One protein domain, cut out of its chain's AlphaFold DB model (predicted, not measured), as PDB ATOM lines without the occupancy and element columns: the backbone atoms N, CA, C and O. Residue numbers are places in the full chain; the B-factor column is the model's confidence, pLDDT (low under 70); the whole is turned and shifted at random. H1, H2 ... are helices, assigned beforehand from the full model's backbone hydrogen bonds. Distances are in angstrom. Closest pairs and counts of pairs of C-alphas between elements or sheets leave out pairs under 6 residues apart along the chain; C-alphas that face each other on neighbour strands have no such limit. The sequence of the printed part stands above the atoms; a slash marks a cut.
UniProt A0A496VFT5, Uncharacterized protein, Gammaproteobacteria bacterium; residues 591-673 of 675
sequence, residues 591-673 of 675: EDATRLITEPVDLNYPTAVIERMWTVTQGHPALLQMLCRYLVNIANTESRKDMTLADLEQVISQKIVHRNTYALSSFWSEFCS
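Overview. This is residues 591 to 673 of the 675 residues of an uncharacterized protein of Gammaproteobacteria bacterium (UniProt A0A496VFT5). Four helices form a small body of two crossed pairs: H1 beside one part of H3, and H2 beside H4, with the long H3 crossing both H2 and H4. The fifth helix, H5, lies off at one end of the body and touches no helix. The printed part has 83 residues with five named helices, H1 to H5 in chain order, and no named strand; its class is all helix. It is compact, with a radius of gyration of the C-alphas of 13.2 A, yet only just elongated, spanning 42 by 28 by 19 A.

Arrangement. H1, residues 591 to 598, only just touches H2, residues 607 to 617, with 3 pairs of C-alphas within 8 A, the closest those of Thr 594 and Ile 610 at 6.7 A. H3, residues 621 to 638, is a hub with H2, each touching three helices. H3 touches H1 with residues 621 to 628 alone, at a shallow tilt of 22 degrees, the same way; the closest C-alphas are those of Ile 597 and Cys 628, 6.5 A. H3 touches H2 at a steep tilt of 46 degrees, closest at the C-alphas of Thr 617 and Leu 623, 6.1 A. H4, residues 645 to 656, touches H2 at a shallow tilt of 19 degrees, closest at the C-alphas of Val 609 and Leu 645, 5.5 A. H4 touches H3 at a steep tilt of 62 degrees, closest at the C-alphas of Tyr 630 and Val 651, 6.7 A. H5, residues 662 to 670, is close to H4 but not clearly touching. In the five helices every O i to N i+4 pair is within hydrogen-bond range.

Along the chain. H1 begins at C-alpha 591 (-51.399, 17.239, 9.017). H3 is longest, 25.8 A. H5 ends at C-alpha 670 (-28.798, 27.845, -7.078).

Size, cuts and confidence. The printed part has no cut and no long link. Residues 656 to 673 have pLDDT under 70.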
ATOM      1  N   GLU A 591     -51.213  18.146   7.882       93.69
ATOM      2  CA  GLU A 591     -51.399  17.239   9.017       93.69
ATOM      3  C   GLU A 591     -50.052  16.842   9.637       93.69
ATOM      4  O   GLU A 591     -49.838  17.051  10.831       93.69
ATOM      5  N   ASP A 592     -49.100  16.359   8.833       93.62
ATOM      6  CA  ASP A 592     -47.768  15.967   9.314       93.62
ATOM      7  C   ASP A 592     -46.943  17.159   9.817       93.62
ATOM      8  O   ASP A 592     -46.200  17.036  10.791       93.62
ATOM      9  N   ALA A 593     -47.086  18.331   9.192       94.31
ATOM     10  CA  ALA A 593     -46.450  19.556   9.660       94.31
ATOM     11  C   ALA A 593     -47.005  19.999  11.019       94.31
ATOM     12  O   ALA A 593     -46.230  20.354  11.904       94.31
ATOM     13  N   THR A 594     -48.323  19.926  11.211       94.62
ATOM     14  CA  THR A 594     -48.958  20.225  12.501       94.62
ATOM     15  C   THR A 594     -48.443  19.280  13.579       94.62
ATOM     16  O   THR A 594     -47.989  19.734  14.628       94.62
ATOM     17  N   ARG A 595     -48.397  17.977  13.282       94.25
ATOM     18  CA  ARG A 595     -47.849  16.962  14.190       94.25
ATOM     19  C   ARG A 595     -46.389  17.233  14.544       94.25
ATOM     20  O   ARG A 595     -46.031  17.138  15.711       94.25
ATOM     21  N   LEU A 596     -45.562  17.654  13.583       94.31
ATOM     22  CA  LEU A 596     -44.161  18.024  13.825       94.31
ATOM     23  C   LEU A 596     -44.010  19.252  14.739       94.31
ATOM     24  O   LEU A 596     -43.008  19.374  15.445       94.31
ATOM     25  N   ILE A 597     -44.981  20.162  14.746       93.88
ATOM     26  CA  ILE A 597     -44.976  21.326  15.638       93.88
ATOM     27  C   ILE A 597     -45.418  20.926  17.051       93.88
ATOM     28  O   ILE A 597     -44.781  21.338  18.017       93.88
ATOM     29  N   THR A 598     -46.485  20.131  17.181       92.12
ATOM     30  CA  THR A 598     -47.184  19.939  18.464       92.12
ATOM     31  C   THR A 598     -46.794  18.681  19.238       92.12
ATOM     32  O   THR A 598     -46.850  18.693  20.460       92.12
ATOM     33  N   GLU A 599     -46.441  17.578  18.572       92.44
ATOM     34  CA  GLU A 599     -46.137  16.298  19.243       92.44
ATOM     35  C   GLU A 599     -44.747  16.244  19.911       92.44
ATOM     36  O   GLU A 599     -44.637  15.638  20.979       92.44
ATOM     37  N   PRO A 600     -43.665  16.816  19.335       90.75
ATOM     38  CA  PRO A 600     -42.322  16.557  19.853       90.75
ATOM     39  C   PRO A 600     -42.013  17.237  21.197       90.75
ATOM     40  O   PRO A 600     -41.191  16.726  21.959       90.75
ATOM     41  N   VAL A 601     -42.631  18.384  21.492       90.06
ATOM     42  CA  VAL A 601     -42.371  19.177  22.705       90.06
ATOM     43  C   VAL A 601     -43.670  19.625  23.369       90.06
ATOM     44  O   VAL A 601     -44.618  19.995  22.688       90.06
ATOM     45  N   ASP A 602     -43.683  19.658  24.704       88.00
ATOM     46  CA  ASP A 602     -44.820  20.129  25.510       88.00
ATOM     47  C   ASP A 602     -44.885  21.671  25.548       88.00
ATOM     48  O   ASP A 602     -44.562  22.308  26.555       88.00
ATOM     49  N   LEU A 603     -45.229  22.275  24.407       91.31
ATOM     50  CA  LEU A 603     -45.466  23.712  24.254       91.31
ATOM     51  C   LEU A 603     -46.855  23.967  23.668       91.31
ATOM     52  O   LEU A 603     -47.324  23.247  22.785       91.31
ATOM     53  N   ASN A 604     -47.487  25.044  24.126       92.69
ATOM     54  CA  ASN A 604     -48.815  25.428  23.677       92.69
ATOM     55  C   ASN A 604     -48.688  26.375  22.484       92.69
ATOM     56  O   ASN A 604     -48.319  27.543  22.630       92.69
ATOM     57  N   TYR A 605     -49.017  25.869  21.298       93.00
ATOM     58  CA  TYR A 605     -49.072  26.659  20.072       93.00
ATOM     59  C   TYR A 605     -50.531  26.987  19.725       93.00
ATOM     60  O   TYR A 605     -51.304  26.077  19.423       93.00
ATOM     61  N   PRO A 606     -50.934  28.271  19.725       94.50
ATOM     62  CA  PRO A 606     -52.227  28.681  19.194       94.50
ATOM     63  C   PRO A 606     -52.370  28.286  17.720       94.50
ATOM     64  O   PRO A 606     -51.396  28.333  16.964       94.50
ATOM     65  N   THR A 607     -53.593  27.990  17.279       93.62
ATOM     66  CA  THR A 607     -53.884  27.618  15.880       93.62
ATOM     67  C   THR A 607     -53.353  28.644  14.880       93.62
ATOM     68  O   THR A 607     -52.725  28.272  13.895       93.62
ATOM     69  N   ALA A 608     -53.478  29.938  15.189       94.25
ATOM     70  CA  ALA A 608     -52.951  31.013  14.351       94.25
ATOM     71  C   ALA A 608     -51.418  30.955  14.173       94.25
ATOM     72  O   ALA A 608     -50.907  31.293  13.106       94.25
ATOM     73  N   VAL A 609     -50.670  30.509  15.193       94.62
ATOM     74  CA  VAL A 609     -49.209  30.329  15.108       94.62
ATOM     75  C   VAL A 609     -48.882  29.158  14.185       94.62
ATOM     76  O   VAL A 609     -48.045  29.306  13.297       94.62
ATOM     77  N   ILE A 610     -49.586  28.031  14.332       95.25
ATOM     78  CA  ILE A 610     -49.421  26.837  13.485       95.25
ATOM     79  C   ILE A 610     -49.718  27.175  12.016       95.25
ATOM     80  O   ILE A 610     -48.904  26.896  11.135       95.25
ATOM     81  N   GLU A 611     -50.843  27.842  11.748       94.81
ATOM     82  CA  GLU A 611     -51.237  28.281  10.403       94.81
ATOM     83  C   GLU A 611     -50.216  29.242   9.789       94.81
ATOM     84  O   GLU A 611     -49.880  29.131   8.606       94.81
ATOM     85  N   ARG A 612     -49.673  30.169  10.584       94.06
ATOM     86  CA  ARG A 612     -48.647  31.104  10.119       94.06
ATOM     87  C   ARG A 612     -47.326  30.395   9.820       94.06
ATOM     88  O   ARG A 612     -46.732  30.666   8.776       94.06
ATOM     89  N   MET A 613     -46.890  29.468  10.676       92.75
ATOM     90  CA  MET A 613     -45.702  28.635  10.440       92.75
ATOM     91  C   MET A 613     -45.851  27.821   9.156       92.75
ATOM     92  O   MET A 613     -44.941  27.811   8.324       92.75
ATOM     93  N   TRP A 614     -47.012  27.195   8.957       92.56
ATOM     94  CA  TRP A 614     -47.341  26.499   7.718       92.56
ATOM     95  C   TRP A 614     -47.307  27.441   6.511       92.56
ATOM     96  O   TRP A 614     -46.632  27.150   5.535       92.56
ATOM     97  N   THR A 615     -47.950  28.607   6.586       92.12
ATOM     98  CA  THR A 615     -48.013  29.569   5.471       92.12
ATOM     99  C   THR A 615     -46.626  30.050   5.039       92.12
ATOM    100  O   THR A 615     -46.360  30.197   3.847       92.12
ATOM    101  N   VAL A 616     -45.726  30.294   5.992       88.44
ATOM    102  CA  VAL A 616     -44.372  30.794   5.705       88.44
ATOM    103  C   VAL A 616     -43.447  29.683   5.202       88.44
ATOM    104  O   VAL A 616     -42.560  29.949   4.396       88.44
ATOM    105  N   THR A 617     -43.637  28.442   5.655       88.50
ATOM    106  CA  THR A 617     -42.755  27.317   5.291       88.50
ATOM    107  C   THR A 617     -43.296  26.428   4.177       88.50
ATOM    108  O   THR A 617     -42.531  25.646   3.621       88.50
ATOM    109  N   GLN A 618     -44.594  26.505   3.880       89.44
ATOM    110  CA  GLN A 618     -45.341  25.603   2.995       89.44
ATOM    111  C   GLN A 618     -45.131  24.111   3.320       89.44
ATOM    112  O   GLN A 618     -45.202  23.262   2.440       89.44
ATOM    113  N   GLY A 619     -44.813  23.782   4.579       88.56
ATOM    114  CA  GLY A 619     -44.523  22.410   5.001       88.56
ATOM    115  C   GLY A 619     -43.084  21.949   4.773       88.56
ATOM    116  O   GLY A 619     -42.788  20.768   4.961       88.56
ATOM    117  N   HIS A 620     -42.160  22.839   4.394       89.69
ATOM    118  CA  HIS A 620     -40.757  22.475   4.220       89.69
ATOM    119  C   HIS A 620     -40.152  21.973   5.557       89.69
ATOM    120  O   HIS A 620     -39.949  22.781   6.474       89.69
ATOM    121  N   PRO A 621     -39.732  20.692   5.671       90.44
ATOM    122  CA  PRO A 621     -39.365  20.081   6.954       90.44
ATOM    123  C   PRO A 621     -38.252  20.824   7.704       90.44
ATOM    124  O   PRO A 621     -38.388  21.127   8.885       90.44
ATOM    125  N   ALA A 622     -37.152  21.166   7.020       87.50
ATOM    126  CA  ALA A 622     -36.031  21.846   7.673       87.50
ATOM    127  C   ALA A 622     -36.392  23.254   8.176       87.50
ATOM    128  O   ALA A 622     -36.019  23.611   9.291       87.50
ATOM    129  N   LEU A 623     -37.126  24.052   7.390       87.88
ATOM    130  CA  LEU A 623     -37.558  25.388   7.811       87.88
ATOM    131  C   LEU A 623     -38.529  25.311   8.991       87.88
ATOM    132  O   LEU A 623     -38.422  26.114   9.918       87.88
ATOM    133  N   LEU A 624     -39.421  24.319   8.992       90.88
ATOM    134  CA  LEU A 624     -40.355  24.116  10.091       90.88
ATOM    135  C   LEU A 624     -39.628  23.742  11.386       90.88
ATOM    136  O   LEU A 624     -39.825  24.394  12.407       90.88
ATOM    137  N   GLN A 625     -38.703  22.778  11.329       91.81
ATOM    138  CA  GLN A 625     -37.875  22.427  12.487       91.81
ATOM    139  C   GLN A 625     -37.014  23.601  12.963       91.81
ATOM    140  O   GLN A 625     -36.798  23.750  14.164       91.81
ATOM    141  N   MET A 626     -36.536  24.457  12.056       89.44
ATOM    142  CA  MET A 626     -35.806  25.669  12.427       89.44
ATOM    143  C   MET A 626     -36.685  26.635  13.228       89.44
ATOM    144  O   MET A 626     -36.239  27.137  14.259       89.44
ATOM    145  N   LEU A 627     -37.924  26.875  12.786       91.81
ATOM    146  CA  LEU A 627     -38.878  27.703  13.525       91.81
ATOM    147  C   LEU A 627     -39.168  27.115  14.908       91.81
ATOM    148  O   LEU A 627     -38.989  27.815  15.905       91.81
ATOM    149  N   CYS A 628     -39.518  25.827  14.986       92.94
ATOM    150  CA  CYS A 628     -39.784  25.162  16.264       92.94
ATOM    151  C   CYS A 628     -38.570  25.229  17.204       92.94
ATOM    152  O   CYS A 628     -38.713  25.536  18.384       92.94
ATOM    153  N   ARG A 629     -37.354  25.024  16.677       92.44
ATOM    154  CA  ARG A 629     -36.103  25.133  17.442       92.44
ATOM    155  C   ARG A 629     -35.966  26.499  18.109       92.44
ATOM    156  O   ARG A 629     -35.585  26.566  19.274       92.44
ATOM    157  N   TYR A 630     -36.233  27.584  17.388       91.44
ATOM    158  CA  TYR A 630     -36.116  28.927  17.955       91.44
ATOM    159  C   TYR A 630     -37.255  29.265  18.916       91.44
ATOM    160  O   TYR A 630     -36.988  29.887  19.941       91.44
ATOM    161  N   LEU A 631     -38.482  28.812  18.647       92.50
ATOM    162  CA  LEU A 631     -39.605  28.988  19.573       92.50
ATOM    163  C   LEU A 631     -39.359  28.268  20.904       92.50
ATOM    164  O   LEU A 631     -39.548  28.866  21.956       92.50
ATOM    165  N   VAL A 632     -38.810  27.049  20.880       91.88
ATOM    166  CA  VAL A 632     -38.377  26.343  22.102       91.88
ATOM    167  C   VAL A 632     -37.317  27.140  22.869       91.88
ATOM    168  O   VAL A 632     -37.349  27.194  24.095       91.88
ATOM    169  N   ASN A 633     -36.385  27.797  22.173       88.75
ATOM    170  CA  ASN A 633     -35.387  28.634  22.842       88.75
ATOM    171  C   ASN A 633     -36.020  29.861  23.511       88.75
ATOM    172  O   ASN A 633     -35.617  30.200  24.622       88.75
ATOM    173  N   ILE A 634     -37.001  30.504  22.869       88.75
ATOM    174  CA  ILE A 634     -37.752  31.622  23.462       88.75
ATOM    175  C   ILE A 634     -38.526  31.133  24.689       88.75
ATOM    176  O   ILE A 634     -38.374  31.709  25.763       88.75
ATOM    177  N   ALA A 635     -39.258  30.022  24.563       87.88
ATOM    178  CA  ALA A 635     -39.992  29.397  25.662       87.88
ATOM    179  C   ALA A 635     -39.093  29.137  26.878       87.88
ATOM    180  O   ALA A 635     -39.426  29.516  27.997       87.88
ATOM    181  N   ASN A 636     -37.912  28.558  26.646       86.44
ATOM    182  CA  ASN A 636     -36.940  28.275  27.698       86.44
ATOM    183  C   ASN A 636     -36.313  29.538  28.302       86.44
ATOM    184  O   ASN A 636     -36.044  29.559  29.496       86.44
ATOM    185  N   THR A 637     -36.074  30.577  27.497       83.00
ATOM    186  CA  THR A 637     -35.459  31.832  27.969       83.00
ATOM    187  C   THR A 637     -36.435  32.658  28.802       83.00
ATOM    188  O   THR A 637     -36.044  33.271  29.789       83.00
ATOM    189  N   GLU A 638     -37.706  32.678  28.406       84.88
ATOM    190  CA  GLU A 638     -38.760  33.466  29.053       84.88
ATOM    191  C   GLU A 638     -39.576  32.655  30.070       84.88
ATOM    192  O   GLU A 638     -40.529  33.171  30.651       84.88
ATOM    193  N   SER A 639     -39.220  31.384  30.278       82.50
ATOM    194  CA  SER A 639     -39.878  30.464  31.209       82.50
ATOM    195  C   SER A 639     -41.411  30.399  31.040       82.50
ATOM    196  O   SER A 639     -42.145  30.250  32.018       82.50
ATOM    197  N   ARG A 640     -41.909  30.453  29.793       87.75
ATOM    198  CA  ARG A 640     -43.335  30.293  29.445       87.75
ATOM    199  C   ARG A 640     -43.601  29.197  28.409       87.75
ATOM    200  O   ARG A 640     -42.832  29.016  27.468       87.75
ATOM    201  N   LYS A 641     -44.735  28.501  28.558       89.38
ATOM    202  CA  LYS A 641     -45.193  27.438  27.640       89.38
ATOM    203  C   LYS A 641     -46.032  27.945  26.466       89.38
ATOM    204  O   LYS A 641     -46.056  27.296  25.422       89.38
ATOM    205  N   ASP A 642     -46.716  29.073  26.637       91.69
ATOM    206  CA  ASP A 642     -47.650  29.613  25.647       91.69
ATOM    207  C   ASP A 642     -46.918  30.470  24.619       91.69
ATOM    208  O   ASP A 642     -46.374  31.525  24.956       91.69
ATOM    209  N   MET A 643     -46.896  30.013  23.367       93.75
ATOM    210  CA  MET A 643     -46.275  30.718  22.243       93.75
ATOM    211  C   MET A 643     -47.258  31.687  21.586       93.75
ATOM    212  O   MET A 643     -48.456  31.427  21.509       93.75
ATOM    213  N   THR A 644     -46.760  32.808  21.072       93.81
ATOM    214  CA  THR A 644     -47.574  33.858  20.446       93.81
ATOM    215  C   THR A 644     -47.136  34.135  19.009       93.81
ATOM    216  O   THR A 644     -46.035  33.785  18.583       93.81
ATOM    217  N   LEU A 645     -47.996  34.813  18.242       93.62
ATOM    218  CA  LEU A 645     -47.645  35.278  16.896       93.62
ATOM    219  C   LEU A 645     -46.478  36.274  16.905       93.62
ATOM    220  O   LEU A 645     -45.695  36.290  15.959       93.62
ATOM    221  N   ALA A 646     -46.338  37.078  17.964       91.81
ATOM    222  CA  ALA A 646     -45.238  38.029  18.088       91.81
ATOM    223  C   ALA A 646     -43.881  37.311  18.165       91.81
ATOM    224  O   ALA A 646     -42.936  37.725  17.498       91.81
ATOM    225  N   ASP A 647     -43.816  36.193  18.893       91.81
ATOM    226  CA  ASP A 647     -42.602  35.373  19.007       91.81
ATOM    227  C   ASP A 647     -42.203  34.791  17.659       91.81
ATOM    228  O   ASP A 647     -41.036  34.816  17.268       91.81
ATOM    229  N   LEU A 648     -43.194  34.292  16.918       92.25
ATOM    230  CA  LEU A 648     -42.976  33.747  15.591       92.25
ATOM    231  C   LEU A 648     -42.452  34.822  14.627       92.25
ATOM    232  O   LEU A 648     -41.459  34.589  13.938       92.25
ATOM    233  N   GLU A 649     -43.075  35.999  14.593       90.88
ATOM    234  CA  GLU A 649     -42.634  37.107  13.735       90.88
ATOM    235  C   GLU A 649     -41.238  37.617  14.134       90.88
ATOM    236  O   GLU A 649     -40.401  37.899  13.267       90.88
ATOM    237  N   GLN A 650     -40.922  37.640  15.433       89.06
ATOM    238  CA  GLN A 650     -39.573  37.930  15.914       89.06
ATOM    239  C   GLN A 650     -38.559  36.931  15.339       89.06
ATOM    240  O   GLN A 650     -37.560  37.354  14.750       89.06
ATOM    241  N   VAL A 651     -38.819  35.622  15.448       88.31
ATOM    242  CA  VAL A 651     -37.940  34.573  14.901       88.31
ATOM    243  C   VAL A 651     -37.772  34.729  13.391       88.31
ATOM    244  O   VAL A 651     -36.641  34.695  12.896       88.31
ATOM    245  N   ILE A 652     -38.865  34.940  12.655       86.00
ATOM    246  CA  ILE A 652     -38.832  35.117  11.198       86.00
ATOM    247  C   ILE A 652     -37.946  36.314  10.831       86.00
ATOM    248  O   ILE A 652     -37.004  36.164  10.046       86.00
ATOM    249  N   SER A 653     -38.182  37.479  11.439       81.62
ATOM    250  CA  SER A 653     -37.438  38.702  11.118       81.62
ATOM    251  C   SER A 653     -35.950  38.628  11.487       81.62
ATOM    252  O   SER A 653     -35.102  39.087  10.724       81.62
ATOM    253  N   GLN A 654     -35.613  38.028  12.635       75.31
ATOM    254  CA  GLN A 654     -34.262  38.086  13.197       75.31
ATOM    255  C   GLN A 654     -33.383  36.923  12.737       75.31
ATOM    256  O   GLN A 654     -32.159  37.059  12.706       75.31
ATOM    257  N   LYS A 655     -33.971  35.759  12.432       70.12
ATOM    258  CA  LYS A 655     -33.216  34.516  12.203       70.12
ATOM    259  C   LYS A 655     -33.395  33.912  10.813       70.12
ATOM    260  O   LYS A 655     -32.530  33.141  10.412       70.12
ATOM    261  N   ILE A 656     -34.466  34.245  10.085       67.81
ATOM    262  CA  ILE A 656     -34.770  33.634   8.776       67.81
ATOM    263  C   ILE A 656     -34.559  34.617   7.625       67.81
ATOM    264  O   ILE A 656     -33.910  34.274   6.641       67.81
ATOM    265  N   VAL A 657     -35.073  35.844   7.747       63.09
ATOM    266  CA  VAL A 657     -35.090  36.834   6.651       63.09
ATOM    267  C   VAL A 657     -33.739  37.552   6.463       63.09
ATOM    268  O   VAL A 657     -33.542  38.297   5.502       63.09
ATOM    269  N   HIS A 658     -32.746  37.303   7.323       60.69
ATOM    270  CA  HIS A 658     -31.406  37.856   7.125       60.69
ATOM    271  C   HIS A 658     -30.757  37.310   5.839       60.69
ATOM    272  O   HIS A 658     -30.677  36.098   5.635       60.69
ATOM    273  N   ARG A 659     -30.227  38.218   5.001       47.28
ATOM    274  CA  ARG A 659     -29.622  37.940   3.676       47.28
ATOM    275  C   ARG A 659     -28.507  36.878   3.662       47.28
ATOM    276  O   ARG A 659     -28.231  36.333   2.604       47.28
ATOM    277  N   ASN A 660     -27.908  36.560   4.811       51.56
ATOM    278  CA  ASN A 660     -26.819  35.581   4.940       51.56
ATOM    279  C   ASN A 660     -27.260  34.240   5.557       51.56
ATOM    280  O   ASN A 660     -26.418  33.439   5.959       51.56
ATOM    281  N   THR A 661     -28.563  33.980   5.679       59.38
ATOM    282  CA  THR A 661     -29.045  32.688   6.185       59.38
ATOM    283  C   THR A 661     -28.909  31.626   5.092       59.38
ATOM    284  O   THR A 661     -29.314  31.864   3.956       59.38
ATOM    285  N   TYR A 662     -28.392  30.440   5.442       58.62
ATOM    286  CA  TYR A 662     -28.089  29.348   4.498       58.62
ATOM    287  C   TYR A 662     -29.266  28.993   3.567       58.62
ATOM    288  O   TYR A 662     -29.065  28.651   2.405       58.62
ATOM    289  N   ALA A 663     -30.505  29.098   4.062       55.62
ATOM    290  CA  ALA A 663     -31.712  28.828   3.280       55.62
ATOM    291  C   ALA A 663     -31.918  29.834   2.131       55.62
ATOM    292  O   ALA A 663     -32.173  29.427   1.000       55.62
ATOM    293  N   LEU A 664     -31.758  31.136   2.399       60.53
ATOM    294  CA  LEU A 664     -31.881  32.181   1.381       60.53
ATOM    295  C   LEU A 664     -30.666  32.197   0.455       60.53
ATOM    296  O   LEU A 664     -30.838  32.365  -0.746       60.53
ATOM    297  N   SER A 665     -29.456  31.976   0.978       59.44
ATOM    298  CA  SER A 665     -28.260  31.930   0.134       59.44
ATOM    299  C   SER A 665     -28.306  30.768  -0.857       59.44
ATOM    300  O   SER A 665     -27.982  31.000  -2.009       59.44
ATOM    301  N   SER A 666     -28.755  29.569  -0.450       58.84
ATOM    302  CA  SER A 666     -28.916  28.410  -1.353       58.84
ATOM    303  C   SER A 666     -29.947  28.702  -2.442       58.84
ATOM    304  O   SER A 666     -29.668  28.487  -3.615       58.84
ATOM    305  N   PHE A 667     -31.107  29.267  -2.077       58.50
ATOM    306  CA  PHE A 667     -32.124  29.668  -3.052       58.50
ATOM    307  C   PHE A 667     -31.568  30.689  -4.059       58.50
ATOM    308  O   PHE A 667     -31.652  30.479  -5.265       58.50
ATOM    309  N   TRP A 668     -30.923  31.757  -3.579       57.03
ATOM    310  CA  TRP A 668     -30.342  32.785  -4.445       57.03
ATOM    311  C   TRP A 668     -29.178  32.268  -5.301       57.03
ATOM    312  O   TRP A 668     -29.074  32.638  -6.469       57.03
ATOM    313  N   SER A 669     -28.303  31.421  -4.757       56.91
ATOM    314  CA  SER A 669     -27.132  30.922  -5.481       56.91
ATOM    315  C   SER A 669     -27.455  29.807  -6.461       56.91
ATOM    316  O   SER A 669     -26.723  29.658  -7.427       56.91
ATOM    317  N   GLU A 670     -28.489  29.004  -6.229       55.31
ATOM    318  CA  GLU A 670     -28.798  27.845  -7.078       55.31
ATOM    319  C   GLU A 670     -29.935  28.145  -8.062       55.31
ATOM    320  O   GLU A 670     -29.821  27.788  -9.230       55.31
ATOM    321  N   PHE A 671     -30.996  28.844  -7.638       52.47
ATOM    322  CA  PHE A 671     -32.139  29.147  -8.511       52.47
ATOM    323  C   PHE A 671     -32.001  30.473  -9.255       52.47
ATOM    324  O   PHE A 671     -32.418  30.569 -10.405       52.47
ATOM    325  N   CYS A 672     -31.438  31.505  -8.622       53.75
ATOM    326  CA  CYS A 672     -31.367  32.832  -9.241       53.75
ATOM    327  C   CYS A 672     -30.058  33.093  -9.999       53.75
ATOM    328  O   CYS A 672     -30.021  34.026 -10.790       53.75
ATOM    329  N   SER A 673     -28.995  32.306  -9.785       45.91
ATOM    330  CA  SER A 673     -27.703  32.517 -10.470       45.91
ATOM    331  C   SER A 673     -27.641  31.938 -11.890       45.91
ATOM    332  O   SER A 673     -26.708  32.245 -12.628       45.91
TER     333      SER A 673